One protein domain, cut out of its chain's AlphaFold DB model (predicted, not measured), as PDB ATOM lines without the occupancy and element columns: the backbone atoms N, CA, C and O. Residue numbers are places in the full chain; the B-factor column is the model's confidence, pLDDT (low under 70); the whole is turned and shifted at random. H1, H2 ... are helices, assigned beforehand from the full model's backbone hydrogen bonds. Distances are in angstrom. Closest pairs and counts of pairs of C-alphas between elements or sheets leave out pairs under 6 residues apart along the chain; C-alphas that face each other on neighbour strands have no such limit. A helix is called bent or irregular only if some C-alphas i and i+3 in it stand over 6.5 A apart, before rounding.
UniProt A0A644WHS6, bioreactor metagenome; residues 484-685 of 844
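AT A GLANCE: This is residues 484 to 685 of the 844 residues of a protein of bioreactor metagenome (UniProt A0A644WHS6). Two long helices, H1 and H6a, run side by side in opposite directions and make a beam that joins two lobes. At one end H2, H3, H4 and H5 form one lobe, with the long link 524 to 542; at the other end H6 bends into its short arm H6b, which with H7 and H8 forms a smaller lobe. The printed part has 202 residues with eight named helices, H1 to H8 in order along the chain, and no named strand; its class is all helix. It is compact by its radius of gyration of the C-alphas, 18.9 A, yet elongated in outline, spanning 62 by 40 by 34 A.

IN THESE COORDINATES: Start with the longest helix, H6, residues 601 to 634: find C-alpha 601 at (-22.183, -26.483, -10.764). By its hydrogen bonds it was assigned as one helix, but it is bent, with C-alphas 624 and 627 7.2 A apart; its arms are H6a, residues 601 to 624, 34.3 A long, and H6b, residues 627 to 634. H1, residues 484 to 506, begins at C-alpha (-37.784, 7.593, -20.052) and runs 32.2 A. Look next for H2 at residues 508 to 523, H3 at 543 to 563, 30.5 A long, H4 at 567 to 579 and H5 at 584 to 595. H3 is irregular, with C-alphas 557 and 560 7.0 A apart and a kink of 39 degrees near residue 557. H7 takes residues 643 to 659, and H8, residues 669 to 685, ends at C-alpha (-43.326, 7.118, 13.156).

HOW THE PARTS SIT: H6a touches H1 at a shallow tilt of 17 degrees, opposite ways; their closest C-alphas, Ala 496 and Leu 614, are 5.1 A apart. H5 and H6a form a hairpin, closest at C-alphas 595 and 601, 4.6 A. H4 touches residues 498 to 506 of H1, closest at C-alphas 501 and 574, 5.7 A. H3 and H4 are a hairpin, with C-alphas 551 and 576 closest at 5.4 A; H2 and H3 are another, closest at C-alphas 508 and 563, 6.7 A. H7 touches H8 at a steep tilt of 49 degrees, opposite ways, closest at C-alphas 653 and 677, 4.2 A. H6b and H7 form a hairpin, closest at C-alphas 633 and 647, 5.1 A. H3 and H7 are apart. Every O i to N i+4 pair is within hydrogen-bond range in H1, H2, H4, H5, H6a, H6b, H7 and H8; in H3 15 of 17 are.

THE WHOLE: The two farthest C-alphas, Ala 564 and Glu 639, are 64.4 A apart. The printed part has no cut. The link from H2 to H3, 19 residues, is long. The mean pLDDT of the printed part is 87.2; look for low confidence at residue 538, under 70.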
ATOM      1  N   ARG A 484     -38.391   8.582 -19.146       83.88
ATOM      2  CA  ARG A 484     -37.784   7.593 -20.052       83.88
ATOM      3  C   ARG A 484     -36.563   6.913 -19.428       83.88
ATOM      4  O   ARG A 484     -36.316   5.744 -19.694       83.88
ATOM      5  N   GLY A 485     -35.788   7.644 -18.626       84.75
ATOM      6  CA  GLY A 485     -34.649   7.105 -17.887       84.75
ATOM      7  C   GLY A 485     -35.079   6.119 -16.804       84.75
ATOM      8  O   GLY A 485     -34.478   5.056 -16.701       84.75
ATOM      9  N   THR A 486     -36.145   6.431 -16.056       85.75
ATOM     10  CA  THR A 486     -36.732   5.491 -15.086       85.75
ATOM     11  C   THR A 486     -37.295   4.257 -15.774       85.75
ATOM     12  O   THR A 486     -37.000   3.157 -15.329       85.75
ATOM     13  N   GLY A 487     -38.031   4.430 -16.881       87.12
ATOM     14  CA  GLY A 487     -38.587   3.315 -17.655       87.12
ATOM     15  C   GLY A 487     -37.509   2.326 -18.094       87.12
ATOM     16  O   GLY A 487     -37.588   1.159 -17.761       87.12
ATOM     17  N   ARG A 488     -36.408   2.804 -18.689       90.44
ATOM     18  CA  ARG A 488     -35.292   1.926 -19.097       90.44
ATOM     19  C   ARG A 488     -34.668   1.130 -17.951       90.44
ATOM     20  O   ARG A 488     -34.206   0.018 -18.173       90.44
ATOM     21  N   LEU A 489     -34.570   1.721 -16.759       91.25
ATOM     22  CA  LEU A 489     -34.011   1.037 -15.590       91.25
ATOM     23  C   LEU A 489     -34.983  -0.009 -15.047       91.25
ATOM     24  O   LEU A 489     -34.552  -1.099 -14.693       91.25
ATOM     25  N   VAL A 490     -36.278   0.308 -15.031       90.88
ATOM     26  CA  VAL A 490     -37.348  -0.643 -14.710       90.88
ATOM     27  C   VAL A 490     -37.340  -1.808 -15.700       90.88
ATOM     28  O   VAL A 490     -37.271  -2.950 -15.268       90.88
ATOM     29  N   ASP A 491     -37.311  -1.527 -17.004       90.44
ATOM     30  CA  ASP A 491     -37.279  -2.545 -18.061       90.44
ATOM     31  C   ASP A 491     -36.044  -3.454 -17.930       90.44
ATOM     32  O   ASP A 491     -36.095  -4.650 -18.205       90.44
ATOM     33  N   ALA A 492     -34.909  -2.903 -17.487       92.44
ATOM     34  CA  ALA A 492     -33.705  -3.685 -17.220       92.44
ATOM     35  C   ALA A 492     -33.858  -4.607 -15.998       92.44
ATOM     36  O   ALA A 492     -33.333  -5.720 -16.010       92.44
ATOM     37  N   VAL A 493     -34.563  -4.161 -14.952       91.31
ATOM     38  CA  VAL A 493     -34.862  -4.978 -13.764       91.31
ATOM     39  C   VAL A 493     -35.826  -6.106 -14.118       91.31
ATOM     40  O   VAL A 493     -35.557  -7.256 -13.774       91.31
ATOM     41  N   THR A 494     -36.904  -5.811 -14.844       89.62
ATOM     42  CA  THR A 494     -37.906  -6.812 -15.243       89.62
ATOM     43  C   THR A 494     -37.302  -7.838 -16.197       89.62
ATOM     44  O   THR A 494     -37.459  -9.038 -15.988       89.62
ATOM     45  N   ALA A 495     -36.494  -7.405 -17.170       91.44
ATOM     46  CA  ALA A 495     -35.763  -8.318 -18.048       91.44
ATOM     47  C   ALA A 495     -34.786  -9.224 -17.275       91.44
ATOM     48  O   ALA A 495     -34.708 -10.424 -17.553       91.44
ATOM     49  N   ALA A 496     -34.050  -8.683 -16.296       92.25
ATOM     50  CA  ALA A 496     -33.146  -9.476 -15.462       92.25
ATOM     51  C   ALA A 496     -33.906 -10.497 -14.599       92.25
ATOM     52  O   ALA A 496     -33.473 -11.646 -14.500       92.25
ATOM     53  N   ARG A 497     -35.062 -10.112 -14.040       90.12
ATOM     54  CA  ARG A 497     -35.947 -11.011 -13.285       90.12
ATOM     55  C   ARG A 497     -36.468 -12.148 -14.159       90.12
ATOM     56  O   ARG A 497     -36.273 -13.304 -13.804       90.12
ATOM     57  N   HIS A 498     -37.047 -11.849 -15.322       90.25
ATOM     58  CA  HIS A 498     -37.526 -12.895 -16.231       90.25
ATOM     59  C   HIS A 498     -36.396 -13.818 -16.696       90.25
ATOM     60  O   HIS A 498     -36.605 -15.020 -16.805       90.25
ATOM     61  N   THR A 499     -35.183 -13.297 -16.919       92.44
ATOM     62  CA  THR A 499     -34.016 -14.127 -17.280       92.44
ATOM     63  C   THR A 499     -33.638 -15.093 -16.153       92.44
ATOM     64  O   THR A 499     -33.298 -16.246 -16.413       92.44
ATOM     65  N   LEU A 500     -33.716 -14.642 -14.899       91.69
ATOM     66  CA  LEU A 500     -33.480 -15.476 -13.722       91.69
ATOM     67  C   LEU A 500     -34.544 -16.572 -13.582       91.69
ATOM     68  O   LEU A 500     -34.183 -17.742 -13.481       91.69
ATOM     69  N   LEU A 501     -35.830 -16.206 -13.620       90.88
ATOM     70  CA  LEU A 501     -36.944 -17.154 -13.501       90.88
ATOM     71  C   LEU A 501     -36.951 -18.167 -14.650       90.88
ATOM     72  O   LEU A 501     -37.139 -19.358 -14.422       90.88
ATOM     73  N   PHE A 502     -36.666 -17.720 -15.872       90.94
ATOM     74  CA  PHE A 502     -36.525 -18.606 -17.023       90.94
ATOM     75  C   PHE A 502     -35.373 -19.603 -16.837       90.94
ATOM     76  O   PHE A 502     -35.555 -20.790 -17.083       90.94
ATOM     77  N   GLY A 503     -34.214 -19.151 -16.342       89.19
ATOM     78  CA  GLY A 503     -33.084 -20.037 -16.046       89.19
ATOM     79  C   GLY A 503     -33.371 -21.061 -14.939       89.19
ATOM     80  O   GLY A 503     -32.830 -22.164 -14.977       89.19
ATOM     81  N   LEU A 504     -34.239 -20.722 -13.979       90.25
ATOM     82  CA  LEU A 504     -34.734 -21.660 -12.964       90.25
ATOM     83  C   LEU A 504     -35.703 -22.681 -13.570       90.25
ATOM     84  O   LEU A 504     -35.551 -23.873 -13.326       90.25
ATOM     85  N   ALA A 505     -36.657 -22.231 -14.391       89.88
ATOM     86  CA  ALA A 505     -37.654 -23.094 -15.026       89.88
ATOM     87  C   ALA A 505     -37.061 -24.039 -16.087       89.88
ATOM     88  O   ALA A 505     -37.544 -25.155 -16.259       89.88
ATOM     89  N   GLU A 506     -36.003 -23.624 -16.789       88.69
ATOM     90  CA  GLU A 506     -35.281 -24.471 -17.749       88.69
ATOM     91  C   GLU A 506     -34.495 -25.595 -17.048       88.69
ATOM     92  O   GLU A 506     -34.269 -26.663 -17.623       88.69
ATOM     93  N   SER A 507     -34.091 -25.386 -15.793       89.12
ATOM     94  CA  SER A 507     -33.340 -26.372 -15.026       89.12
ATOM     95  C   SER A 507     -34.253 -27.281 -14.203       89.12
ATOM     96  O   SER A 507     -34.694 -26.933 -13.109       89.12
ATOM     97  N   ILE A 508     -34.452 -28.510 -14.683       88.69
ATOM     98  CA  ILE A 508     -35.232 -29.537 -13.972       88.69
ATOM     99  C   ILE A 508     -34.675 -29.810 -12.558       88.69
ATOM    100  O   ILE A 508     -35.465 -29.819 -11.618       88.69
ATOM    101  N   PRO A 509     -33.347 -29.951 -12.335       87.50
ATOM    102  CA  PRO A 509     -32.822 -30.151 -10.983       87.50
ATOM    103  C   PRO A 509     -33.096 -28.981 -10.028       87.50
ATOM    104  O   PRO A 509     -33.357 -29.209  -8.850       87.50
ATOM    105  N   ALA A 510     -33.055 -27.735 -10.518       88.00
ATOM    106  CA  ALA A 510     -33.397 -26.572  -9.698       88.00
ATOM    107  C   ALA A 510     -34.887 -26.583  -9.329       88.00
ATOM    108  O   ALA A 510     -35.241 -26.325  -8.178       88.00
ATOM    109  N   MET A 511     -35.746 -26.938 -10.289       90.12
ATOM    110  CA  MET A 511     -37.184 -27.081 -10.080       90.12
ATOM    111  C   MET A 511     -37.514 -28.192  -9.075       90.12
ATOM    112  O   MET A 511     -38.372 -28.006  -8.220       90.12
ATOM    113  N   ASP A 512     -36.806 -29.320  -9.119       90.12
ATOM    114  CA  ASP A 512     -36.993 -30.423  -8.170       90.12
ATOM    115  C   ASP A 512     -36.659 -30.015  -6.735       90.12
ATOM    116  O   ASP A 512     -37.412 -30.327  -5.810       90.12
ATOM    117  N   ILE A 513     -35.556 -29.285  -6.545       89.06
ATOM    118  CA  ILE A 513     -35.179 -28.754  -5.231       89.06
ATOM    119  C   ILE A 513     -36.221 -27.730  -4.763       89.06
ATOM    120  O   ILE A 513     -36.635 -27.768  -3.608       89.06
ATOM    121  N   LEU A 514     -36.691 -26.852  -5.651       90.69
ATOM    122  CA  LEU A 514     -37.718 -25.863  -5.329       90.69
ATOM    123  C   LEU A 514     -39.029 -26.527  -4.896       90.69
ATOM    124  O   LEU A 514     -39.556 -26.189  -3.839       90.69
ATOM    125  N   LEU A 515     -39.529 -27.499  -5.664       91.44
ATOM    126  CA  LEU A 515     -40.750 -28.240  -5.338       91.44
ATOM    127  C   LEU A 515     -40.603 -29.029  -4.030       91.44
ATOM    128  O   LEU A 515     -41.544 -29.082  -3.242       91.44
ATOM    129  N   TYR A 516     -39.424 -29.602  -3.769       91.12
ATOM    130  CA  TYR A 516     -39.130 -30.267  -2.501       91.12
ATOM    131  C   TYR A 516     -39.199 -29.295  -1.314       91.12
ATOM    132  O   TYR A 516     -39.803 -29.609  -0.287       91.12
ATOM    133  N   MET A 517     -38.620 -28.101  -1.453       89.12
ATOM    134  CA  MET A 517     -38.663 -27.078  -0.406       89.12
ATOM    135  C   MET A 517     -40.082 -26.524  -0.211       89.12
ATOM    136  O   MET A 517     -40.511 -26.363   0.930       89.12
ATOM    137  N   ALA A 518     -40.854 -26.344  -1.287       88.44
ATOM    138  CA  ALA A 518     -42.265 -25.959  -1.212       88.44
ATOM    139  C   ALA A 518     -43.132 -27.023  -0.514       88.44
ATOM    140  O   ALA A 518     -43.991 -26.673   0.296       88.44
ATOM    141  N   ASP A 519     -42.880 -28.316  -0.755       89.88
ATOM    142  CA  ASP A 519     -43.548 -29.411  -0.034       89.88
ATOM    143  C   ASP A 519     -43.249 -29.340   1.482       89.88
ATOM    144  O   ASP A 519     -44.144 -29.571   2.301       89.88
ATOM    145  N   ARG A 520     -42.029 -28.946   1.879       89.69
ATOM    146  CA  ARG A 520     -41.670 -28.748   3.297       89.69
ATOM    147  C   ARG A 520     -42.397 -27.561   3.929       89.69
ATOM    148  O   ARG A 520     -42.898 -27.713   5.043       89.69
ATOM    149  N   VAL A 521     -42.532 -26.438   3.218       86.94
ATOM    150  CA  VAL A 521     -43.362 -25.301   3.670       86.94
ATOM    151  C   VAL A 521     -44.822 -25.736   3.828       86.94
ATOM    152  O   VAL A 521     -45.434 -25.487   4.864       86.94
ATOM    153  N   ALA A 522     -45.370 -26.468   2.852       84.25
ATOM    154  CA  ALA A 522     -46.748 -26.961   2.899       84.25
ATOM    155  C   ALA A 522     -47.005 -27.936   4.059       84.25
ATOM    156  O   ALA A 522     -48.099 -27.959   4.622       84.25
ATOM    157  N   SER A 523     -45.999 -28.731   4.435       84.69
ATOM    158  CA  SER A 523     -46.068 -29.632   5.592       84.69
ATOM    159  C   SER A 523     -45.875 -28.939   6.950       84.69
ATOM    160  O   SER A 523     -46.141 -29.553   7.982       84.69
ATOM    161  N   GLY A 524     -45.431 -27.675   6.965       81.81
ATOM    162  CA  GLY A 524     -45.105 -26.926   8.182       81.81
ATOM    163  C   GLY A 524     -43.760 -27.298   8.820       81.81
ATOM    164  O   GLY A 524     -43.504 -26.924   9.961       81.81
ATOM    165  N   GLU A 525     -42.901 -28.039   8.112       85.31
ATOM    166  CA  GLU A 525     -41.551 -28.402   8.572       85.31
ATOM    167  C   GLU A 525     -40.527 -27.271   8.413       85.31
ATOM    168  O   GLU A 525     -39.431 -27.343   8.972       85.31
ATOM    169  N   MET A 526     -40.850 -26.264   7.605       82.50
ATOM    170  CA  MET A 526     -39.994 -25.123   7.307       82.50
ATOM    171  C   MET A 526     -40.830 -23.850   7.372       82.50
ATOM    172  O   MET A 526     -41.982 -23.851   6.934       82.50
ATOM    173  N   ASP A 527     -40.255 -22.784   7.925       84.06
ATOM    174  CA  ASP A 527     -40.927 -21.491   7.953       84.06
ATOM    175  C   ASP A 527     -41.013 -20.914   6.534       84.06
ATOM    176  O   ASP A 527     -40.063 -20.991   5.751       84.06
ATOM    177  N   ALA A 528     -42.158 -20.335   6.190       82.88
ATOM    178  CA  ALA A 528     -42.400 -19.814   4.849       82.88
ATOM    179  C   ALA A 528     -41.487 -18.628   4.508       82.88
ATOM    180  O   ALA A 528     -41.117 -18.447   3.347       82.88
ATOM    181  N   SER A 529     -41.067 -17.872   5.528       83.31
ATOM    182  CA  SER A 529     -40.167 -16.723   5.383       83.31
ATOM    183  C   SER A 529     -38.791 -17.090   4.809       83.31
ATOM    184  O   SER A 529     -38.117 -16.241   4.221       83.31
ATOM    185  N   GLU A 530     -38.380 -18.357   4.932       83.44
ATOM    186  CA  GLU A 530     -37.124 -18.856   4.372       83.44
ATOM    187  C   GLU A 530     -37.193 -19.055   2.853       83.44
ATOM    188  O   GLU A 530     -36.149 -19.051   2.200       83.44
ATOM    189  N   MET A 531     -38.395 -19.215   2.281       85.31
ATOM    190  CA  MET A 531     -38.604 -19.512   0.859       85.31
ATOM    191  C   MET A 531     -39.267 -18.365   0.085       85.31
ATOM    192  O   MET A 531     -38.831 -18.060  -1.029       85.31
ATOM    193  N   THR A 532     -40.292 -17.720   0.644       85.88
ATOM    194  CA  THR A 532     -41.131 -16.724  -0.050       85.88
ATOM    195  C   THR A 532     -41.269 -15.425   0.728       85.88
ATOM    196  O   THR A 532     -41.181 -15.414   1.953       85.88
ATOM    197  N   THR A 533     -41.531 -14.321   0.023       80.75
ATOM    198  CA  THR A 533     -41.895 -13.044   0.664       80.75
ATOM    199  C   THR A 533     -43.361 -12.964   1.092       80.75
ATOM    200  O   THR A 533     -43.696 -12.077   1.877       80.75
ATOM    201  N   LEU A 534     -44.199 -13.893   0.622       80.38
ATOM    202  CA  LEU A 534     -45.600 -14.039   1.017       80.38
ATOM    203  C   LEU A 534     -45.731 -14.444   2.492       80.38
ATOM    204  O   LEU A 534     -44.956 -15.257   3.008       80.38
ATOM    205  N   THR A 535     -46.741 -13.905   3.171       76.94
ATOM    206  CA  THR A 535     -47.035 -14.180   4.581       76.94
ATOM    207  C   THR A 535     -47.906 -15.423   4.724       76.94
ATOM    208  O   THR A 535     -49.112 -15.380   4.965       76.94
ATOM    209  N   ILE A 536     -47.270 -16.584   4.585       76.44
ATOM    210  CA  ILE A 536     -47.986 -17.856   4.637       76.44
ATOM    211  C   ILE A 536     -48.230 -18.256   6.092       76.44
ATOM    212  O   ILE A 536     -47.301 -18.536   6.849       76.44
ATOM    213  N   SER A 537     -49.500 -18.322   6.488       72.56
ATOM    214  CA  SER A 537     -49.902 -18.814   7.808       72.56
ATOM    215  C   SER A 537     -50.377 -20.260   7.709       72.56
ATOM    216  O   SER A 537     -51.381 -20.545   7.066       72.56
ATOM    217  N   THR A 538     -49.729 -21.195   8.403       66.31
ATOM    218  CA  THR A 538     -50.164 -22.609   8.429       66.31
ATOM    219  C   THR A 538     -51.492 -22.819   9.171       66.31
ATOM    220  O   THR A 538     -52.146 -23.846   9.010       66.31
ATOM    221  N   THR A 539     -51.908 -21.839   9.980       70.31
ATOM    222  CA  THR A 539     -53.095 -21.902  10.846       70.31
ATOM    223  C   THR A 539     -54.316 -21.169  10.291       70.31
ATOM    224  O   THR A 539     -55.438 -21.476  10.697       70.31
ATOM    225  N   ARG A 540     -54.130 -20.208   9.380       72.62
ATOM    226  CA  ARG A 540     -55.202 -19.380   8.804       72.62
ATOM    227  C   ARG A 540     -55.054 -19.323   7.290       72.62
ATOM    228  O   ARG A 540     -53.960 -19.085   6.801       72.62
ATOM    229  N   LEU A 541     -56.152 -19.528   6.567       74.94
ATOM    230  CA  LEU A 541     -56.177 -19.460   5.107       74.94
ATOM    231  C   LEU A 541     -56.270 -17.987   4.671       74.94
ATOM    232  O   LEU A 541     -57.331 -17.379   4.785       74.94
ATOM    233  N   THR A 542     -55.152 -17.411   4.236       80.31
ATOM    234  CA  THR A 542     -55.081 -16.080   3.609       80.31
ATOM    235  C   THR A 542     -55.171 -16.211   2.078       80.31
ATOM    236  O   THR A 542     -54.917 -17.297   1.549       80.31
ATOM    237  N   PRO A 543     -55.519 -15.146   1.330       78.88
ATOM    238  CA  PRO A 543     -55.456 -15.177  -0.137       78.88
ATOM    239  C   PRO A 543     -54.039 -15.499  -0.648       78.88
ATOM    240  O   PRO A 543     -53.887 -16.243  -1.616       78.88
ATOM    241  N   GLU A 544     -53.005 -15.033   0.057       80.56
ATOM    242  CA  GLU A 544     -51.600 -15.346  -0.236       80.56
ATOM    243  C   GLU A 544     -51.295 -16.851  -0.095       80.56
ATOM    244  O   GLU A 544     -50.569 -17.418  -0.915       80.56
ATOM    245  N   ASN A 545     -51.905 -17.540   0.884       82.69
ATOM    246  CA  ASN A 545     -51.801 -18.998   0.988       82.69
ATOM    247  C   ASN A 545     -52.377 -19.684  -0.256       82.69
ATOM    248  O   ASN A 545     -51.777 -20.623  -0.779       82.69
ATOM    249  N   GLU A 546     -53.556 -19.258  -0.717       84.12
ATOM    250  CA  GLU A 546     -54.201 -19.860  -1.889       84.12
ATOM    251  C   GLU A 546     -53.361 -19.659  -3.154       84.12
ATOM    252  O   GLU A 546     -53.192 -20.603  -3.933       84.12
ATOM    253  N   GLN A 547     -52.776 -18.471  -3.329       86.94
ATOM    254  CA  GLN A 547     -51.868 -18.170  -4.434       86.94
ATOM    255  C   GLN A 547     -50.649 -19.100  -4.421       86.94
ATOM    256  O   GLN A 547     -50.405 -19.806  -5.400       86.94
ATOM    257  N   PHE A 548     -49.939 -19.193  -3.293       87.75
ATOM    258  CA  PHE A 548     -48.745 -20.030  -3.193       87.75
ATOM    259  C   PHE A 548     -49.048 -21.522  -3.402       87.75
ATOM    260  O   PHE A 548     -48.380 -22.202  -4.188       87.75
ATOM    261  N   PHE A 549     -50.074 -22.053  -2.728       87.00
ATOM    262  CA  PHE A 549     -50.396 -23.478  -2.819       87.00
ATOM    263  C   PHE A 549     -50.956 -23.872  -4.187       87.00
ATOM    264  O   PHE A 549     -50.666 -24.973  -4.665       87.00
ATOM    265  N   SER A 550     -51.731 -22.997  -4.835       89.75
ATOM    266  CA  SER A 550     -52.208 -23.246  -6.199       89.75
ATOM    267  C   SER A 550     -51.055 -23.227  -7.204       89.75
ATOM    268  O   SER A 550     -50.953 -24.154  -8.013       89.75
ATOM    269  N   ALA A 551     -50.134 -22.263  -7.098       88.62
ATOM    270  CA  ALA A 551     -48.946 -22.193  -7.943       88.62
ATOM    271  C   ALA A 551     -48.067 -23.444  -7.792       88.62
ATOM    272  O   ALA A 551     -47.714 -24.077  -8.790       88.62
ATOM    273  N   HIS A 552     -47.808 -23.877  -6.553       90.69
ATOM    274  CA  HIS A 552     -47.055 -25.101  -6.255       90.69
ATOM    275  C   HIS A 552     -47.684 -26.358  -6.878       90.69
ATOM    276  O   HIS A 552     -47.006 -27.155  -7.533       90.69
ATOM    277  N   GLN A 553     -49.001 -26.537  -6.730       90.38
ATOM    278  CA  GLN A 553     -49.703 -27.694  -7.299       90.38
ATOM    279  C   GLN A 553     -49.641 -27.719  -8.829       90.38
ATOM    280  O   GLN A 553     -49.428 -28.782  -9.422       90.38
ATOM    281  N   ILE A 554     -49.809 -26.563  -9.474       91.31
ATOM    282  CA  ILE A 554     -49.761 -26.464 -10.933       91.31
ATOM    283  C   ILE A 554     -48.330 -26.711 -11.427       91.31
ATOM    284  O   ILE A 554     -48.149 -27.516 -12.343       91.31
ATOM    285  N   LEU A 555     -47.310 -26.132 -10.787       90.88
ATOM    286  CA  LEU A 555     -45.901 -26.381 -11.121       90.88
ATOM    287  C   LEU A 555     -45.531 -27.863 -11.019       90.88
ATOM    288  O   LEU A 555     -44.872 -28.401 -11.910       90.88
ATOM    289  N   ARG A 556     -46.028 -28.557  -9.992       90.19
ATOM    290  CA  ARG A 556     -45.834 -30.004  -9.836       90.19
ATOM    291  C   ARG A 556     -46.422 -30.796 -11.002       90.19
ATOM    292  O   ARG A 556     -45.811 -31.765 -11.443       90.19
ATOM    293  N   SER A 557     -47.587 -30.390 -11.506       90.94
ATOM    294  CA  SER A 557     -48.211 -31.041 -12.666       90.94
ATOM    295  C   SER A 557     -47.472 -30.763 -13.981       90.94
ATOM    296  O   SER A 557     -47.441 -31.625 -14.852       90.94
ATOM    297  N   LEU A 558     -46.839 -29.590 -14.101       89.06
ATOM    298  CA  LEU A 558     -46.089 -29.175 -15.289       89.06
ATOM    299  C   LEU A 558     -44.661 -29.737 -15.341       89.06
ATOM    300  O   LEU A 558     -44.023 -29.670 -16.389       89.06
ATOM    301  N   ARG A 559     -44.152 -30.296 -14.237       89.12
ATOM    302  CA  ARG A 559     -42.792 -30.844 -14.126       89.12
ATOM    303  C   ARG A 559     -42.448 -31.829 -15.245       89.12
ATOM    304  O   ARG A 559     -41.434 -31.656 -15.916       89.12
ATOM    305  N   ASP A 560     -43.304 -32.823 -15.471       87.50
ATOM    306  CA  ASP A 560     -43.051 -33.877 -16.462       87.50
ATOM    307  C   ASP A 560     -43.105 -33.319 -17.903       87.50
ATOM    308  O   ASP A 560     -42.342 -33.731 -18.779       87.50
ATOM    309  N   ASP A 561     -43.953 -32.311 -18.146       86.50
ATOM    310  CA  ASP A 561     -44.044 -31.612 -19.434       86.50
ATOM    311  C   ASP A 561     -42.823 -30.711 -19.699       86.50
ATOM    312  O   ASP A 561     -42.421 -30.523 -20.856       86.50
ATOM    313  N   MET A 562     -42.214 -30.160 -18.644       85.88
ATOM    314  CA  MET A 562     -40.949 -29.424 -18.726       85.88
ATOM    315  C   MET A 562     -39.776 -30.362 -19.023       85.88
ATOM    316  O   MET A 562     -38.959 -30.040 -19.886       85.88
ATOM    317  N   GLU A 563     -39.732 -31.551 -18.409       85.19
ATOM    318  CA  GLU A 563     -38.741 -32.589 -18.738       85.19
ATOM    319  C   GLU A 563     -38.871 -33.066 -20.193       85.19
ATOM    320  O   GLU A 563     -37.869 -33.278 -20.882       85.19
ATOM    321  N   ALA A 564     -40.098 -33.132 -20.712       86.94
ATOM    322  CA  ALA A 564     -40.366 -33.409 -22.121       86.94
ATOM    323  C   ALA A 564     -39.976 -32.259 -23.080       86.94
ATOM    324  O   ALA A 564     -40.075 -32.417 -24.302       86.94
ATOM    325  N   GLY A 565     -39.532 -31.107 -22.564       83.44
ATOM    326  CA  GLY A 565     -39.070 -29.959 -23.349       83.44
ATOM    327  C   GLY A 565     -40.191 -29.082 -23.916       83.44
ATOM    328  O   GLY A 565     -39.993 -28.396 -24.925       83.44
ATOM    329  N   SER A 566     -41.386 -29.091 -23.314       87.62
ATOM    330  CA  SER A 566     -42.495 -28.238 -23.752       87.62
ATOM    331  C   SER A 566     -42.228 -26.766 -23.427       87.62
ATOM    332  O   SER A 566     -42.383 -26.312 -22.296       87.62
ATOM    333  N   GLY A 567     -41.902 -25.966 -24.446       85.75
ATOM    334  CA  GLY A 567     -41.687 -24.523 -24.274       85.75
ATOM    335  C   GLY A 567     -42.927 -23.746 -23.802       85.75
ATOM    336  O   GLY A 567     -42.787 -22.636 -23.297       85.75
ATOM    337  N   SER A 568     -44.135 -24.305 -23.949       89.25
ATOM    338  CA  SER A 568     -45.348 -23.721 -23.355       89.25
ATOM    339  C   SER A 568     -45.377 -23.933 -21.844       89.25
ATOM    340  O   SER A 568     -45.703 -22.995 -21.128       89.25
ATOM    341  N   ALA A 569     -44.998 -25.127 -21.374       88.88
ATOM    342  CA  ALA A 569     -44.953 -25.448 -19.950       88.88
ATOM    343  C   ALA A 569     -43.916 -24.585 -19.219       88.88
ATOM    344  O   ALA A 569     -44.221 -24.046 -18.165       88.88
ATOM    345  N   VAL A 570     -42.744 -24.358 -19.828       88.06
ATOM    346  CA  VAL A 570     -41.698 -23.487 -19.258       88.06
ATOM    347  C   VAL A 570     -42.180 -22.041 -19.095       88.06
ATOM    348  O   VAL A 570     -41.896 -21.418 -18.081       88.06
ATOM    349  N   ARG A 571     -42.940 -21.491 -20.055       89.56
ATOM    350  CA  ARG A 571     -43.483 -20.122 -19.931       89.56
ATOM    351  C   ARG A 571     -44.524 -20.022 -18.825       89.56
ATOM    352  O   ARG A 571     -44.423 -19.134 -17.997       89.56
ATOM    353  N   THR A 572     -45.462 -20.968 -18.783       91.19
ATOM    354  CA  THR A 572     -46.458 -21.025 -17.708       91.19
ATOM    355  C   THR A 572     -45.790 -21.220 -16.347       91.19
ATOM    356  O   THR A 572     -46.217 -20.619 -15.373       91.19
ATOM    357  N   ALA A 573     -44.707 -21.999 -16.274       90.19
ATOM    358  CA  ALA A 573     -43.932 -22.152 -15.050       90.19
ATOM    359  C   ALA A 573     -43.249 -20.849 -14.614       90.19
ATOM    360  O   ALA A 573     -43.210 -20.575 -13.424       90.19
ATOM    361  N   VAL A 574     -42.745 -20.026 -15.541       90.38
ATOM    362  CA  VAL A 574     -42.173 -18.709 -15.203       90.38
ATOM    363  C   VAL A 574     -43.220 -17.792 -14.576       90.38
ATOM    364  O   VAL A 574     -42.916 -17.180 -13.556       90.38
ATOM    365  N   ASP A 575     -44.432 -17.744 -15.134       88.19
ATOM    366  CA  ASP A 575     -45.528 -16.936 -14.582       88.19
ATOM    367  C   ASP A 575     -45.903 -17.424 -13.163       88.19
ATOM    368  O   ASP A 575     -45.994 -16.637 -12.228       88.19
ATOM    369  N   LEU A 576     -45.997 -18.744 -12.959       90.31
ATOM    370  CA  LEU A 576     -46.293 -19.335 -11.644       90.31
ATOM    371  C   LEU A 576     -45.161 -19.139 -10.621       90.31
ATOM    372  O   LEU A 576     -45.422 -19.015  -9.429       90.31
ATOM    373  N   LEU A 577     -43.898 -19.136 -11.059       89.12
ATOM    374  CA  LEU A 577     -42.759 -18.828 -10.189       89.12
ATOM    375  C   LEU A 577     -42.732 -17.348  -9.785       89.12
ATOM    376  O   LEU A 577     -42.221 -17.030  -8.711       89.12
ATOM    377  N   GLU A 578     -43.249 -16.455 -10.633       87.25
ATOM    378  CA  GLU A 578     -43.458 -15.051 -10.279       87.25
ATOM    379  C   GLU A 578     -44.553 -14.921  -9.210       87.25
ATOM    380  O   GLU A 578     -44.320 -14.253  -8.203       87.25
ATOM    381  N   ASP A 579     -45.657 -15.667  -9.343       86.88
ATOM    382  CA  ASP A 579     -46.744 -15.717  -8.350       86.88
ATOM    383  C   ASP A 579     -46.310 -16.266  -6.976       86.88
ATOM    384  O   ASP A 579     -46.933 -15.957  -5.963       86.88
ATOM    385  N   MET A 580     -45.256 -17.088  -6.914       86.12
ATOM    386  CA  MET A 580     -44.721 -17.612  -5.648       86.12
ATOM    387  C   MET A 580     -43.867 -16.598  -4.869       86.12
ATOM    388  O   MET A 580     -43.497 -16.890  -3.735       86.12
ATOM    389  N   GLU A 581     -43.506 -15.454  -5.464       84.62
ATOM    390  CA  GLU A 581     -42.631 -14.420  -4.885       84.62
ATOM    391  C   GLU A 581     -41.429 -14.972  -4.085       84.62
ATOM    392  O   GLU A 581     -41.266 -14.757  -2.877       84.62
ATOM    393  N   LEU A 582     -40.559 -15.727  -4.762       87.50
ATOM    394  CA  LEU A 582     -39.400 -16.350  -4.119       87.50
ATOM    395  C   LEU A 582     -38.469 -15.308  -3.484       87.50
ATOM    396  O   LEU A 582     -38.044 -14.340  -4.123       87.50
ATOM    397  N   ALA A 583     -38.079 -15.553  -2.234       85.94
ATOM    398  CA  ALA A 583     -37.189 -14.666  -1.506       85.94
ATOM    399  C   ALA A 583     -35.788 -14.633  -2.161       85.94
ATOM    400  O   ALA A 583     -35.214 -15.680  -2.471       85.94
ATOM    401  N   PRO A 584     -35.145 -13.457  -2.309       83.19
ATOM    402  CA  PRO A 584     -33.786 -13.378  -2.855       83.19
ATOM    403  C   PRO A 584     -32.755 -14.180  -2.045       83.19
ATOM    404  O   PRO A 584     -31.790 -14.693  -2.610       83.19
ATOM    405  N   GLY A 585     -32.959 -14.297  -0.725       86.25
ATOM    406  CA  GLY A 585     -32.136 -15.132   0.156       86.25
ATOM    407  C   GLY A 585     -32.245 -16.619  -0.187       86.25
ATOM    408  O   GLY A 585     -31.219 -17.277  -0.350       86.25
ATOM    409  N   PHE A 586     -33.466 -17.112  -0.410       89.75
ATOM    410  CA  PHE A 586     -33.726 -18.485  -0.845       89.75
ATOM    411  C   PHE A 586     -33.000 -18.815  -2.151       89.75
ATOM    412  O   PHE A 586     -32.316 -19.830  -2.245       89.75
ATOM    413  N   LEU A 587     -33.081 -17.929  -3.147       88.44
ATOM    414  CA  LEU A 587     -32.440 -18.146  -4.448       88.44
ATOM    415  C   LEU A 587     -30.907 -18.222  -4.358       88.44
ATOM    416  O   LEU A 587     -30.279 -18.932  -5.146       88.44
ATOM    417  N   ARG A 588     -30.294 -17.518  -3.398       89.81
ATOM    418  CA  ARG A 588     -28.851 -17.616  -3.125       89.81
ATOM    419  C   ARG A 588     -28.497 -18.958  -2.493       89.81
ATOM    420  O   ARG A 588     -27.595 -19.622  -2.991       89.81
ATOM    421  N   VAL A 589     -29.256 -19.386  -1.484       89.81
ATOM    422  CA  VAL A 589     -29.088 -20.708  -0.857       89.81
ATOM    423  C   VAL A 589     -29.293 -21.826  -1.884       89.81
ATOM    424  O   VAL A 589     -28.515 -22.777  -1.934       89.81
ATOM    425  N   LEU A 590     -30.280 -21.700  -2.774       89.00
ATOM    426  CA  LEU A 590     -30.501 -22.641  -3.872       89.00
ATOM    427  C   LEU A 590     -29.270 -22.734  -4.788       89.00
ATOM    428  O   LEU A 590     -28.809 -23.828  -5.096       89.00
ATOM    429  N   ALA A 591     -28.693 -21.598  -5.187       88.56
ATOM    430  CA  ALA A 591     -27.486 -21.592  -6.008       88.56
ATOM    431  C   ALA A 591     -26.272 -22.206  -5.279       88.56
ATOM    432  O   ALA A 591     -25.512 -22.948  -5.898       88.56
ATOM    433  N   GLU A 592     -26.109 -21.941  -3.981       88.56
ATOM    434  CA  GLU A 592     -25.031 -22.500  -3.151       88.56
ATOM    435  C   GLU A 592     -25.167 -24.022  -2.986       88.56
ATOM    436  O   GLU A 592     -24.223 -24.756  -3.269       88.56
ATOM    437  N   THR A 593     -26.357 -24.521  -2.642       86.44
ATOM    438  CA  THR A 593     -26.609 -25.971  -2.506       86.44
ATOM    439  C   THR A 593     -26.392 -26.734  -3.814       86.44
ATOM    440  O   THR A 593     -25.898 -27.863  -3.810       86.44
ATOM    441  N   MET A 594     -26.703 -26.122  -4.958       86.12
ATOM    442  CA  MET A 594     -26.418 -26.700  -6.273       86.12
ATOM    443  C   MET A 594     -24.927 -26.656  -6.633       86.12
ATOM    444  O   MET A 594     -24.472 -27.461  -7.446       86.12
ATOM    445  N   GLN A 595     -24.156 -25.733  -6.058       87.75
ATOM    446  CA  GLN A 595     -22.724 -25.603  -6.318       87.75
ATOM    447  C   GLN A 595     -21.908 -26.737  -5.681       87.75
ATOM    448  O   GLN A 595     -20.889 -27.137  -6.251       87.75
ATOM    449  N   ASP A 596     -22.381 -27.291  -4.563       84.94
ATOM    450  CA  ASP A 596     -21.766 -28.441  -3.887       84.94
ATOM    451  C   ASP A 596     -21.808 -29.723  -4.742       84.94
ATOM    452  O   ASP A 596     -20.969 -30.617  -4.589       84.94
ATOM    453  N   ALA A 597     -22.750 -29.807  -5.689       87.00
ATOM    454  CA  ALA A 597     -22.855 -30.907  -6.638       87.00
ATOM    455  C   ALA A 597     -22.110 -30.583  -7.955       87.00
ATOM    456  O   ALA A 597     -22.502 -29.671  -8.690       87.00
ATOM    457  N   PRO A 598     -21.080 -31.360  -8.352       81.56
ATOM    458  CA  PRO A 598     -20.279 -31.061  -9.545       81.56
ATOM    459  C   PRO A 598     -21.081 -31.124 -10.856       81.56
ATOM    460  O   PRO A 598     -20.736 -30.441 -11.817       81.56
ATOM    461  N   GLU A 599     -22.163 -31.906 -10.894       83.44
ATOM    462  CA  GLU A 599     -23.068 -32.027 -12.048       83.44
ATOM    463  C   GLU A 599     -23.966 -30.791 -12.227       83.44
ATOM    464  O   GLU A 599     -24.332 -30.445 -13.350       83.44
ATOM    465  N   LEU A 600     -24.277 -30.090 -11.132       85.19
ATOM    466  CA  LEU A 600     -25.158 -28.918 -11.106       85.19
ATOM    467  C   LEU A 600     -24.388 -27.593 -11.039       85.19
ATOM    468  O   LEU A 600     -24.975 -26.528 -11.220       85.19
ATOM    469  N   SER A 601     -23.064 -27.649 -10.877       87.75
ATOM    470  CA  SER A 601     -22.183 -26.483 -10.764       87.75
ATOM    471  C   SER A 601     -22.317 -25.489 -11.932       87.75
ATOM    472  O   SER A 601     -22.319 -24.277 -11.723       87.75
ATOM    473  N   ALA A 602     -22.504 -25.971 -13.169       87.31
ATOM    474  CA  ALA A 602     -22.706 -25.100 -14.334       87.31
ATOM    475  C   ALA A 602     -24.052 -24.349 -14.293       87.31
ATOM    476  O   ALA A 602     -24.143 -23.184 -14.691       87.31
ATOM    477  N   VAL A 603     -25.095 -25.001 -13.777       86.31
ATOM    478  CA  VAL A 603     -26.419 -24.396 -13.593       86.31
ATOM    479  C   VAL A 603     -26.377 -23.389 -12.444       86.31
ATOM    480  O   VAL A 603     -26.827 -22.257 -12.614       86.31
ATOM    481  N   ALA A 604     -25.753 -23.751 -11.322       89.19
ATOM    482  CA  ALA A 604     -25.524 -22.859 -10.185       89.19
ATOM    483  C   ALA A 604     -24.759 -21.588 -10.595       89.19
ATOM    484  O   ALA A 604     -25.122 -20.472 -10.212       89.19
ATOM    485  N   ALA A 605     -23.738 -21.724 -11.449       90.00
ATOM    486  CA  ALA A 605     -23.019 -20.588 -12.023       90.00
ATOM    487  C   ALA A 605     -23.942 -19.694 -12.872       90.00
ATOM    488  O   ALA A 605     -23.886 -18.471 -12.777       90.00
ATOM    489  N   THR A 606     -24.841 -20.282 -13.661       90.69
ATOM    490  CA  THR A 606     -25.801 -19.519 -14.473       90.69
ATOM    491  C   THR A 606     -26.794 -18.757 -13.587       90.69
ATOM    492  O   THR A 606     -26.940 -17.542 -13.734       90.69
ATOM    493  N   ILE A 607     -27.400 -19.422 -12.600       89.50
ATOM    494  CA  ILE A 607     -28.345 -18.807 -11.653       89.50
ATOM    495  C   ILE A 607     -27.664 -17.687 -10.851       89.50
ATOM    496  O   ILE A 607     -28.200 -16.583 -10.772       89.50
ATOM    497  N   SER A 608     -26.457 -17.913 -10.326       91.25
ATOM    498  CA  SER A 608     -25.706 -16.887  -9.584       91.25
ATOM    499  C   SER A 608     -25.331 -15.682 -10.452       91.25
ATOM    500  O   SER A 608     -25.416 -14.541  -9.989       91.25
ATOM    501  N   THR A 609     -24.993 -15.884 -11.732       92.88
ATOM    502  CA  THR A 609     -24.767 -14.759 -12.654       92.88
ATOM    503  C   THR A 609     -26.042 -13.961 -12.920       92.88
ATOM    504  O   THR A 609     -25.976 -12.730 -12.925       92.88
ATOM    505  N   ASN A 610     -27.190 -14.629 -13.066       92.12
ATOM    506  CA  ASN A 610     -28.496 -13.990 -13.249       92.12
ATOM    507  C   ASN A 610     -28.959 -13.245 -11.982       92.12
ATOM    508  O   ASN A 610     -29.495 -12.142 -12.063       92.12
ATOM    509  N   LEU A 611     -28.682 -13.783 -10.793       91.75
ATOM    510  CA  LEU A 611     -28.899 -13.072  -9.529       91.75
ATOM    511  C   LEU A 611     -28.028 -11.814  -9.454       91.75
ATOM    512  O   LEU A 611     -28.514 -10.725  -9.154       91.75
ATOM    513  N   ALA A 612     -26.748 -11.921  -9.820       92.31
ATOM    514  CA  ALA A 612     -25.839 -10.781  -9.823       92.31
ATOM    515  C   ALA A 612     -26.211  -9.710 -10.867       92.31
ATOM    516  O   ALA A 612     -25.855  -8.539 -10.693       92.31
ATOM    517  N   THR A 613     -26.858 -10.062 -11.984       93.62
ATOM    518  CA  THR A 613     -27.387  -9.072 -12.941       93.62
ATOM    519  C   THR A 613     -28.643  -8.394 -12.403       93.62
ATOM    520  O   THR A 613     -28.728  -7.168 -12.505       93.62
ATOM    521  N   LEU A 614     -29.553  -9.136 -11.764       90.94
ATOM    522  CA  LEU A 614     -30.743  -8.585 -11.108       90.94
ATOM    523  C   LEU A 614     -30.377  -7.619  -9.971       90.94
ATOM    524  O   LEU A 614     -30.895  -6.499  -9.924       90.94
ATOM    525  N   ASP A 615     -29.422  -7.993  -9.117       91.00
ATOM    526  CA  ASP A 615     -28.925  -7.144  -8.027       91.00
ATOM    527  C   ASP A 615     -28.302  -5.851  -8.571       91.00
ATOM    528  O   ASP A 615     -28.560  -4.755  -8.066       91.00
ATOM    529  N   ARG A 616     -27.515  -5.944  -9.653       93.06
ATOM    530  CA  ARG A 616     -26.927  -4.770 -10.319       93.06
ATOM    531  C   ARG A 616     -27.988  -3.859 -10.935       93.06
ATOM    532  O   ARG A 616     -27.880  -2.642 -10.781       93.06
ATOM    533  N   ALA A 617     -28.991  -4.419 -11.610       93.12
ATOM    534  CA  ALA A 617     -30.083  -3.654 -12.212       93.12
ATOM    535  C   ALA A 617     -30.918  -2.940 -11.138       93.12
ATOM    536  O   ALA A 617     -31.146  -1.732 -11.226       93.12
ATOM    537  N   THR A 618     -31.280  -3.657 -10.072       90.88
ATOM    538  CA  THR A 618     -32.047  -3.116  -8.941       90.88
ATOM    539  C   THR A 618     -31.267  -2.016  -8.235       90.88
ATOM    540  O   THR A 618     -31.784  -0.922  -8.007       90.88
ATOM    541  N   ARG A 619     -29.977  -2.245  -7.965       91.31
ATOM    542  CA  ARG A 619     -29.091  -1.233  -7.384       91.31
ATOM    543  C   ARG A 619     -28.991   0.009  -8.263       91.31
ATOM    544  O   ARG A 619     -29.000   1.117  -7.735       91.31
ATOM    545  N   ALA A 620     -28.905  -0.144  -9.584       90.81
ATOM    546  CA  ALA A 620     -28.872   0.989 -10.504       90.81
ATOM    547  C   ALA A 620     -30.175   1.808 -10.457       90.81
ATOM    548  O   ALA A 620     -30.112   3.039 -10.431       90.81
ATOM    549  N   LEU A 621     -31.336   1.145 -10.386       91.44
ATOM    550  CA  LEU A 621     -32.639   1.797 -10.218       91.44
ATOM    551  C   LEU A 621     -32.723   2.565  -8.889       91.44
ATOM    552  O   LEU A 621     -33.088   3.744  -8.875       91.44
ATOM    553  N   VAL A 622     -32.330   1.929  -7.784       91.38
ATOM    554  CA  VAL A 622     -32.338   2.533  -6.443       91.38
ATOM    555  C   VAL A 622     -31.398   3.737  -6.384       91.38
ATOM    556  O   VAL A 622     -31.836   4.835  -6.053       91.38
ATOM    557  N   LEU A 623     -30.131   3.586  -6.787       88.25
ATOM    558  CA  LEU A 623     -29.145   4.676  -6.770       88.25
ATOM    559  C   LEU A 623     -29.599   5.888  -7.581       88.25
ATOM    560  O   LEU A 623     -29.385   7.030  -7.172       88.25
ATOM    561  N   ALA A 624     -30.234   5.650  -8.725       87.69
ATOM    562  CA  ALA A 624     -30.713   6.728  -9.566       87.69
ATOM    563  C   ALA A 624     -31.907   7.468  -8.928       87.69
ATOM    564  O   ALA A 624     -32.063   8.669  -9.148       87.69
ATOM    565  N   THR A 625     -32.724   6.779  -8.125       90.12
ATOM    566  CA  THR A 625     -33.942   7.311  -7.485       90.12
ATOM    567  C   THR A 625     -33.708   7.866  -6.074       90.12
ATOM    568  O   THR A 625     -34.566   8.582  -5.555       90.12
ATOM    569  N   LEU A 626     -32.519   7.672  -5.489       88.31
ATOM    570  CA  LEU A 626     -32.134   8.250  -4.193       88.31
ATOM    571  C   LEU A 626     -32.396   9.767  -4.062       88.31
ATOM    572  O   LEU A 626     -32.938  10.171  -3.031       88.31
ATOM    573  N   PRO A 627     -32.119  10.627  -5.068       84.62
ATOM    574  CA  PRO A 627     -32.440  12.053  -4.964       84.62
ATOM    575  C   PRO A 627     -33.935  12.364  -4.882       84.62
ATOM    576  O   PRO A 627     -34.336  13.415  -4.384       84.62
ATOM    577  N   GLN A 628     -34.794  11.484  -5.406       85.81
ATOM    578  CA  GLN A 628     -36.237  11.600  -5.209       85.81
ATOM    579  C   GLN A 628     -36.608  11.260  -3.763       85.81
ATOM    580  O   GLN A 628     -37.405  11.982  -3.171       85.81
ATOM    581  N   CYS A 629     -36.010  10.212  -3.194       89.69
ATOM    582  CA  CYS A 629     -36.236   9.804  -1.809       89.69
ATOM    583  C   CYS A 629     -35.791  10.881  -0.810       89.69
ATOM    584  O   CYS A 629     -36.579  11.270   0.047       89.69
ATOM    585  N   ARG A 630     -34.600  11.471  -0.987       85.50
ATOM    586  CA  ARG A 630     -34.134  12.584  -0.136       85.50
ATOM    587  C   ARG A 630     -35.063  13.794  -0.181       85.50
ATOM    588  O   ARG A 630     -35.388  14.350   0.860       85.50
ATOM    589  N   ARG A 631     -35.549  14.175  -1.368       84.00
ATOM    590  CA  ARG A 631     -36.554  15.247  -1.495       84.00
ATOM    591  C   ARG A 631     -37.879  14.878  -0.829       84.00
ATOM    592  O   ARG A 631     -38.509  15.741  -0.230       84.00
ATOM    593  N   HIS A 632     -38.306  13.623  -0.945       87.38
ATOM    594  CA  HIS A 632     -39.528  13.133  -0.313       87.38
ATOM    595  C   HIS A 632     -39.450  13.205   1.218       87.38
ATOM    596  O   HIS A 632     -40.417  13.653   1.836       87.38
ATOM    597  N   ALA A 633     -38.307  12.806   1.785       88.62
ATOM    598  CA  ALA A 633     -38.005  12.870   3.211       88.62
ATOM    599  C   ALA A 633     -37.932  14.321   3.707       88.62
ATOM    600  O   ALA A 633     -38.720  14.701   4.562       88.62
ATOM    601  N   ALA A 634     -37.111  15.167   3.073       84.56
ATOM    602  CA  ALA A 634     -36.933  16.570   3.465       84.56
ATOM    603  C   ALA A 634     -38.241  17.388   3.461       84.56
ATOM    604  O   ALA A 634     -38.413  18.310   4.249       84.56
ATOM    605  N   GLN A 635     -39.187  17.063   2.572       86.38
ATOM    606  CA  GLN A 635     -40.504  17.714   2.537       86.38
ATOM    607  C   GLN A 635     -41.430  17.310   3.692       86.38
ATOM    608  O   GLN A 635     -42.462  17.954   3.882       86.38
ATOM    609  N   ARG A 636     -41.120  16.215   4.389       86.88
ATOM    610  CA  ARG A 636     -41.974  15.587   5.405       86.88
ATOM    611  C   ARG A 636     -41.357  15.567   6.797       86.88
ATOM    612  O   ARG A 636     -42.102  15.287   7.725       86.88
ATOM    613  N   THR A 637     -40.069  15.873   6.938       88.00
ATOM    614  CA  THR A 637     -39.399  16.030   8.233       88.00
ATOM    615  C   THR A 637     -40.106  17.087   9.085       88.00
ATOM    616  O   THR A 637     -40.383  18.199   8.618       88.00
ATOM    617  N   GLU A 638     -40.432  16.713  10.321       84.69
ATOM    618  CA  GLU A 638     -41.026  17.595  11.331       84.69
ATOM    619  C   GLU A 638     -39.925  18.315  12.137       84.69
ATOM    620  O   GLU A 638     -38.760  17.947  12.055       84.69
ATOM    621  N   GLU A 639     -40.249  19.389  12.874       78.06
ATOM    622  CA  GLU A 639     -39.234  20.264  13.510       78.06
ATOM    623  C   GLU A 639     -38.341  19.563  14.546       78.06
ATOM    624  O   GLU A 639     -37.223  20.014  14.773       78.06
ATOM    625  N   PHE A 640     -38.821  18.469  15.137       76.69
ATOM    626  CA  PHE A 640     -38.120  17.708  16.175       76.69
ATOM    627  C   PHE A 640     -37.550  16.371  15.670       76.69
ATOM    628  O   PHE A 640     -37.042  15.592  16.471       76.69
ATOM    629  N   GLU A 641     -37.659  16.076  14.370       81.25
ATOM    630  CA  GLU A 641     -37.175  14.821  13.781       81.25
ATOM    631  C   GLU A 641     -35.825  15.018  13.079       81.25
ATOM    632  O   GLU A 641     -35.624  16.008  12.369       81.25
ATOM    633  N   ASP A 642     -34.924  14.038  13.199       81.50
ATOM    634  CA  ASP A 642     -33.712  13.999  12.378       81.50
ATOM    635  C   ASP A 642     -34.084  13.686  10.917       81.50
ATOM    636  O   ASP A 642     -34.784  12.719  10.591       81.50
ATOM    637  N   GLN A 643     -33.605  14.521   9.998       80.50
ATOM    638  CA  GLN A 643     -33.826  14.353   8.570       80.50
ATOM    639  C   GLN A 643     -33.216  13.049   8.030       80.50
ATOM    640  O   GLN A 643     -33.767  12.481   7.077       80.50
ATOM    641  N   GLU A 644     -32.104  12.570   8.594       83.31
ATOM    642  CA  GLU A 644     -31.509  11.301   8.167       83.31
ATOM    643  C   GLU A 644     -32.371  10.108   8.585       83.31
ATOM    644  O   GLU A 644     -32.564   9.214   7.760       83.31
ATOM    645  N   ASP A 645     -32.989  10.122   9.764       86.38
ATOM    646  CA  ASP A 645     -33.890   9.048  10.206       86.38
ATOM    647  C   ASP A 645     -35.133   8.962   9.310       86.38
ATOM    648  O   ASP A 645     -35.481   7.896   8.785       86.38
ATOM    649  N   VAL A 646     -35.736  10.115   8.996       87.50
ATOM    650  CA  VAL A 646     -36.857  10.221   8.040       87.50
ATOM    651  C   VAL A 646     -36.448   9.722   6.648       87.50
ATOM    652  O   VAL A 646     -37.241   9.080   5.937       87.50
ATOM    653  N   PHE A 647     -35.210  10.000   6.230       88.31
ATOM    654  CA  PHE A 647     -34.658   9.494   4.977       88.31
ATOM    655  C   PHE A 647     -34.462   7.978   5.005       88.31
ATOM    656  O   PHE A 647     -34.872   7.329   4.043       88.31
ATOM    657  N   GLN A 648     -33.905   7.400   6.071       90.62
ATOM    658  CA  GLN A 648     -33.713   5.951   6.184       90.62
ATOM    659  C   GLN A 648     -35.051   5.205   6.172       90.62
ATOM    660  O   GLN A 648     -35.214   4.244   5.415       90.62
ATOM    661  N   ALA A 649     -36.051   5.693   6.912       92.00
ATOM    662  CA  ALA A 649     -37.399   5.128   6.894       92.00
ATOM    663  C   ALA A 649     -38.022   5.181   5.489       92.00
ATOM    664  O   ALA A 649     -38.538   4.183   4.974       92.00
ATOM    665  N   SER A 650     -37.904   6.328   4.812       94.38
ATOM    666  CA  SER A 650     -38.352   6.478   3.423       94.38
ATOM    667  C   SER A 650     -37.577   5.555   2.471       94.38
ATOM    668  O   SER A 650     -38.159   4.982   1.551       94.38
ATOM    669  N   PHE A 651     -36.272   5.379   2.678       93.94
ATOM    670  CA  PHE A 651     -35.408   4.549   1.845       93.94
ATOM    671  C   PHE A 651     -35.800   3.070   1.903       93.94
ATOM    672  O   PHE A 651     -35.849   2.418   0.859       93.94
ATOM    673  N   LEU A 652     -36.182   2.555   3.076       91.38
ATOM    674  CA  LEU A 652     -36.732   1.200   3.207       91.38
ATOM    675  C   LEU A 652     -38.007   1.019   2.367       91.38
ATOM    676  O   LEU A 652     -38.165   0.010   1.678       91.38
ATOM    677  N   GLY A 653     -38.882   2.028   2.348       92.44
ATOM    678  CA  GLY A 653     -40.053   2.046   1.469       92.44
ATOM    679  C   GLY A 653     -39.685   2.061  -0.019       92.44
ATOM    680  O   GLY A 653     -40.293   1.347  -0.817       92.44
ATOM    681  N   LEU A 654     -38.654   2.818  -0.409       93.75
ATOM    682  CA  LEU A 654     -38.152   2.832  -1.788       93.75
ATOM    683  C   LEU A 654     -37.597   1.464  -2.211       93.75
ATOM    684  O   LEU A 654     -37.862   1.031  -3.332       93.75
ATOM    685  N   LEU A 655     -36.837   0.795  -1.340       90.81
ATOM    686  CA  LEU A 655     -36.318  -0.549  -1.604       90.81
ATOM    687  C   LEU A 655     -37.458  -1.532  -1.851       90.81
ATOM    688  O   LEU A 655     -37.448  -2.240  -2.858       90.81
ATOM    689  N   ARG A 656     -38.485  -1.506  -0.992       87.69
ATOM    690  CA  ARG A 656     -39.678  -2.336  -1.173       87.69
ATOM    691  C   ARG A 656     -40.373  -2.032  -2.497       87.69
ATOM    692  O   ARG A 656     -40.687  -2.959  -3.234       87.69
ATOM    693  N   ALA A 657     -40.535  -0.757  -2.845       90.50
ATOM    694  CA  ALA A 657     -41.114  -0.364  -4.126       90.50
ATOM    695  C   ALA A 657     -40.292  -0.843  -5.328       90.50
ATOM    696  O   ALA A 657     -40.874  -1.201  -6.343       90.50
ATOM    697  N   ALA A 658     -38.960  -0.842  -5.246       89.44
ATOM    698  CA  ALA A 658     -38.095  -1.322  -6.321       89.44
ATOM    699  C   ALA A 658     -38.239  -2.832  -6.558       89.44
ATOM    700  O   ALA A 658     -38.115  -3.277  -7.697       89.44
ATOM    701  N   TRP A 659     -38.525  -3.607  -5.509       81.75
ATOM    702  CA  TRP A 659     -38.751  -5.048  -5.612       81.75
ATOM    703  C   TRP A 659     -40.174  -5.412  -6.043       81.75
ATOM    704  O   TRP A 659     -40.334  -6.316  -6.852       81.75
ATOM    705  N   THR A 660     -41.201  -4.696  -5.586       79.62
ATOM    706  CA  THR A 660     -42.617  -5.033  -5.857       79.62
ATOM    707  C   THR A 660     -43.226  -4.274  -7.040       79.62
ATOM    708  O   THR A 660     -44.449  -4.196  -7.191       79.62
ATOM    709  N   TYR A 661     -42.403  -3.608  -7.855       84.00
ATOM    710  CA  TYR A 661     -42.914  -2.824  -8.973       84.00
ATOM    711  C   TYR A 661     -43.175  -3.682 -10.211       84.00
ATOM    712  O   TYR A 661     -42.246  -4.220 -10.811       84.00
ATOM    713  N   GLU A 662     -44.434  -3.682 -10.644       79.31
ATOM    714  CA  GLU A 662     -44.887  -4.279 -11.897       79.31
ATOM    715  C   GLU A 662     -45.184  -3.196 -12.948       79.31
ATOM    716  O   GLU A 662     -46.029  -2.316 -12.712       79.31
ATOM    717  N   PRO A 663     -44.539  -3.249 -14.129       79.44
ATOM    718  CA  PRO A 663     -44.750  -2.263 -15.190       79.44
ATOM    719  C   PRO A 663     -46.137  -2.369 -15.851       79.44
ATOM    720  O   PRO A 663     -46.648  -1.362 -16.346       79.44
ATOM    721  N   GLU A 664     -46.770  -3.547 -15.818       74.38
ATOM    722  CA  GLU A 664     -48.051  -3.838 -16.489       74.38
ATOM    723  C   GLU A 664     -49.226  -3.022 -15.924       74.38
ATOM    724  O   GLU A 664     -50.185  -2.706 -16.626       74.38
ATOM    725  N   THR A 665     -49.120  -2.582 -14.667       72.81
ATOM    726  CA  THR A 665     -50.149  -1.773 -13.989       72.81
ATOM    727  C   THR A 665     -50.287  -0.347 -14.547       72.81
ATOM    728  O   THR A 665     -51.170   0.405 -14.123       72.81
ATOM    729  N   GLY A 666     -49.412   0.071 -15.472       70.31
ATOM    730  CA  GLY A 666     -49.475   1.357 -16.177       70.31
ATOM    731  C   GLY A 666     -49.180   2.594 -15.316       70.31
ATOM    732  O   GLY A 666     -49.144   3.714 -15.830       70.31
ATOM    733  N   LYS A 667     -48.944   2.424 -14.009       76.94
ATOM    734  CA  LYS A 667     -48.593   3.509 -13.082       76.94
ATOM    735  C   LYS A 667     -47.087   3.738 -13.085       76.94
ATOM    736  O   LYS A 667     -46.301   2.801 -13.001       76.94
ATOM    737  N   HIS A 668     -46.661   5.000 -13.118       84.62
ATOM    738  CA  HIS A 668     -45.238   5.344 -13.092       84.62
ATOM    739  C   HIS A 668     -44.553   4.894 -11.791       84.62
ATOM    740  O   HIS A 668     -45.078   5.123 -10.698       84.62
ATOM    741  N   PHE A 669     -43.333   4.354 -11.905       89.19
ATOM    742  CA  PHE A 669     -42.509   3.931 -10.765       89.19
ATOM    743  C   PHE A 669     -42.410   4.997  -9.669       89.19
ATOM    744  O   PHE A 669     -42.616   4.703  -8.497       89.19
ATOM    745  N   SER A 670     -42.179   6.260 -10.040       87.75
ATOM    746  CA  SER A 670     -42.039   7.365  -9.084       87.75
ATOM    747  C   SER A 670     -43.271   7.557  -8.194       87.75
ATOM    748  O   SER A 670     -43.121   7.926  -7.030       87.75
ATOM    749  N   MET A 671     -44.470   7.310  -8.730       87.44
ATOM    750  CA  MET A 671     -45.729   7.416  -7.995       87.44
ATOM    751  C   MET A 671     -45.877   6.254  -7.013       87.44
ATOM    752  O   MET A 671     -46.121   6.487  -5.831       87.44
ATOM    753  N   ARG A 672     -45.654   5.014  -7.463       88.81
ATOM    754  CA  ARG A 672     -45.725   3.836  -6.583       88.81
ATOM    755  C   ARG A 672     -44.655   3.887  -5.491       88.81
ATOM    756  O   ARG A 672     -44.971   3.660  -4.328       88.81
ATOM    757  N   ALA A 673     -43.440   4.306  -5.837       91.75
ATOM    758  CA  ALA A 673     -42.379   4.565  -4.874       91.75
ATOM    759  C   ALA A 673     -42.805   5.599  -3.827       91.75
ATOM    760  O   ALA A 673     -42.585   5.377  -2.646       91.75
ATOM    761  N   SER A 674     -43.456   6.704  -4.215       91.56
ATOM    762  CA  SER A 674     -43.899   7.713  -3.240       91.56
ATOM    763  C   SER A 674     -44.908   7.190  -2.219       91.56
ATOM    764  O   SER A 674     -44.840   7.578  -1.057       91.56
ATOM    765  N   ILE A 675     -45.784   6.265  -2.621       91.06
ATOM    766  CA  ILE A 675     -46.753   5.638  -1.715       91.06
ATOM    767  C   ILE A 675     -46.022   4.749  -0.707       91.06
ATOM    768  O   ILE A 675     -46.202   4.922   0.495       91.06
ATOM    769  N   TRP A 676     -45.136   3.869  -1.177       93.69
ATOM    770  CA  TRP A 676     -44.352   2.994  -0.302       93.69
ATOM    771  C   TRP A 676     -43.406   3.766   0.625       93.69
ATOM    772  O   TRP A 676     -43.278   3.412   1.794       93.69
ATOM    773  N   MET A 677     -42.773   4.840   0.138       94.50
ATOM    774  CA  MET A 677     -41.943   5.727   0.963       94.50
ATOM    775  C   MET A 677     -42.774   6.386   2.072       94.50
ATOM    776  O   MET A 677     -42.341   6.425   3.218       94.50
ATOM    777  N   LEU A 678     -43.977   6.878   1.750       93.38
ATOM    778  CA  LEU A 678     -44.875   7.484   2.733       93.38
ATOM    779  C   LEU A 678     -45.397   6.463   3.749       93.38
ATOM    780  O   LEU A 678     -45.461   6.761   4.937       93.38
ATOM    781  N   GLN A 679     -45.753   5.263   3.296       91.44
ATOM    782  CA  GLN A 679     -46.220   4.191   4.168       91.44
ATOM    783  C   GLN A 679     -45.124   3.740   5.136       91.44
ATOM    784  O   GLN A 679     -45.398   3.597   6.325       91.44
ATOM    785  N   ALA A 680     -43.897   3.546   4.644       93.00
ATOM    786  CA  ALA A 680     -42.758   3.167   5.474       93.00
ATOM    787  C   ALA A 680     -42.432   4.243   6.517       93.00
ATOM    788  O   ALA A 680     -42.232   3.906   7.679       93.00
ATOM    789  N   LEU A 681     -42.470   5.522   6.128       93.00
ATOM    790  CA  LEU A 681     -42.282   6.643   7.049       93.00
ATOM    791  C   LEU A 681     -43.388   6.722   8.110       93.00
ATOM    792  O   LEU A 681     -43.109   6.876   9.291       93.00
ATOM    793  N   ASN A 682     -44.658   6.594   7.723       90.94
ATOM    794  CA  ASN A 682     -45.749   6.629   8.699       90.94
ATOM    795  C   ASN A 682     -45.661   5.448   9.674       90.94
ATOM    796  O   ASN A 682     -45.854   5.635  10.871       90.94
ATOM    797  N   ARG A 683     -45.310   4.256   9.173       89.25
ATOM    798  CA  ARG A 683     -45.078   3.067  10.002       89.25
ATOM    799  C   ARG A 683     -43.886   3.252  10.944       89.25
ATOM    800  O   ARG A 683     -43.985   2.816  12.083       89.25
ATOM    801  N   SER A 684     -42.783   3.869  10.508       89.44
ATOM    802  CA  SER A 684     -41.648   4.133  11.404       89.44
ATOM    803  C   SER A 684     -42.049   5.109  12.502       89.44
ATOM    804  O   SER A 684     -41.812   4.820  13.666       89.44
ATOM    805  N   ARG A 685     -42.785   6.175  12.167       88.31
ATOM    806  CA  ARG A 685     -43.326   7.118  13.156       88.31
ATOM    807  C   ARG A 685     -44.249   6.454  14.169       88.31
ATOM    808  O   ARG A 685     -44.178   6.769  15.349       88.31
TER     809      ARG A 685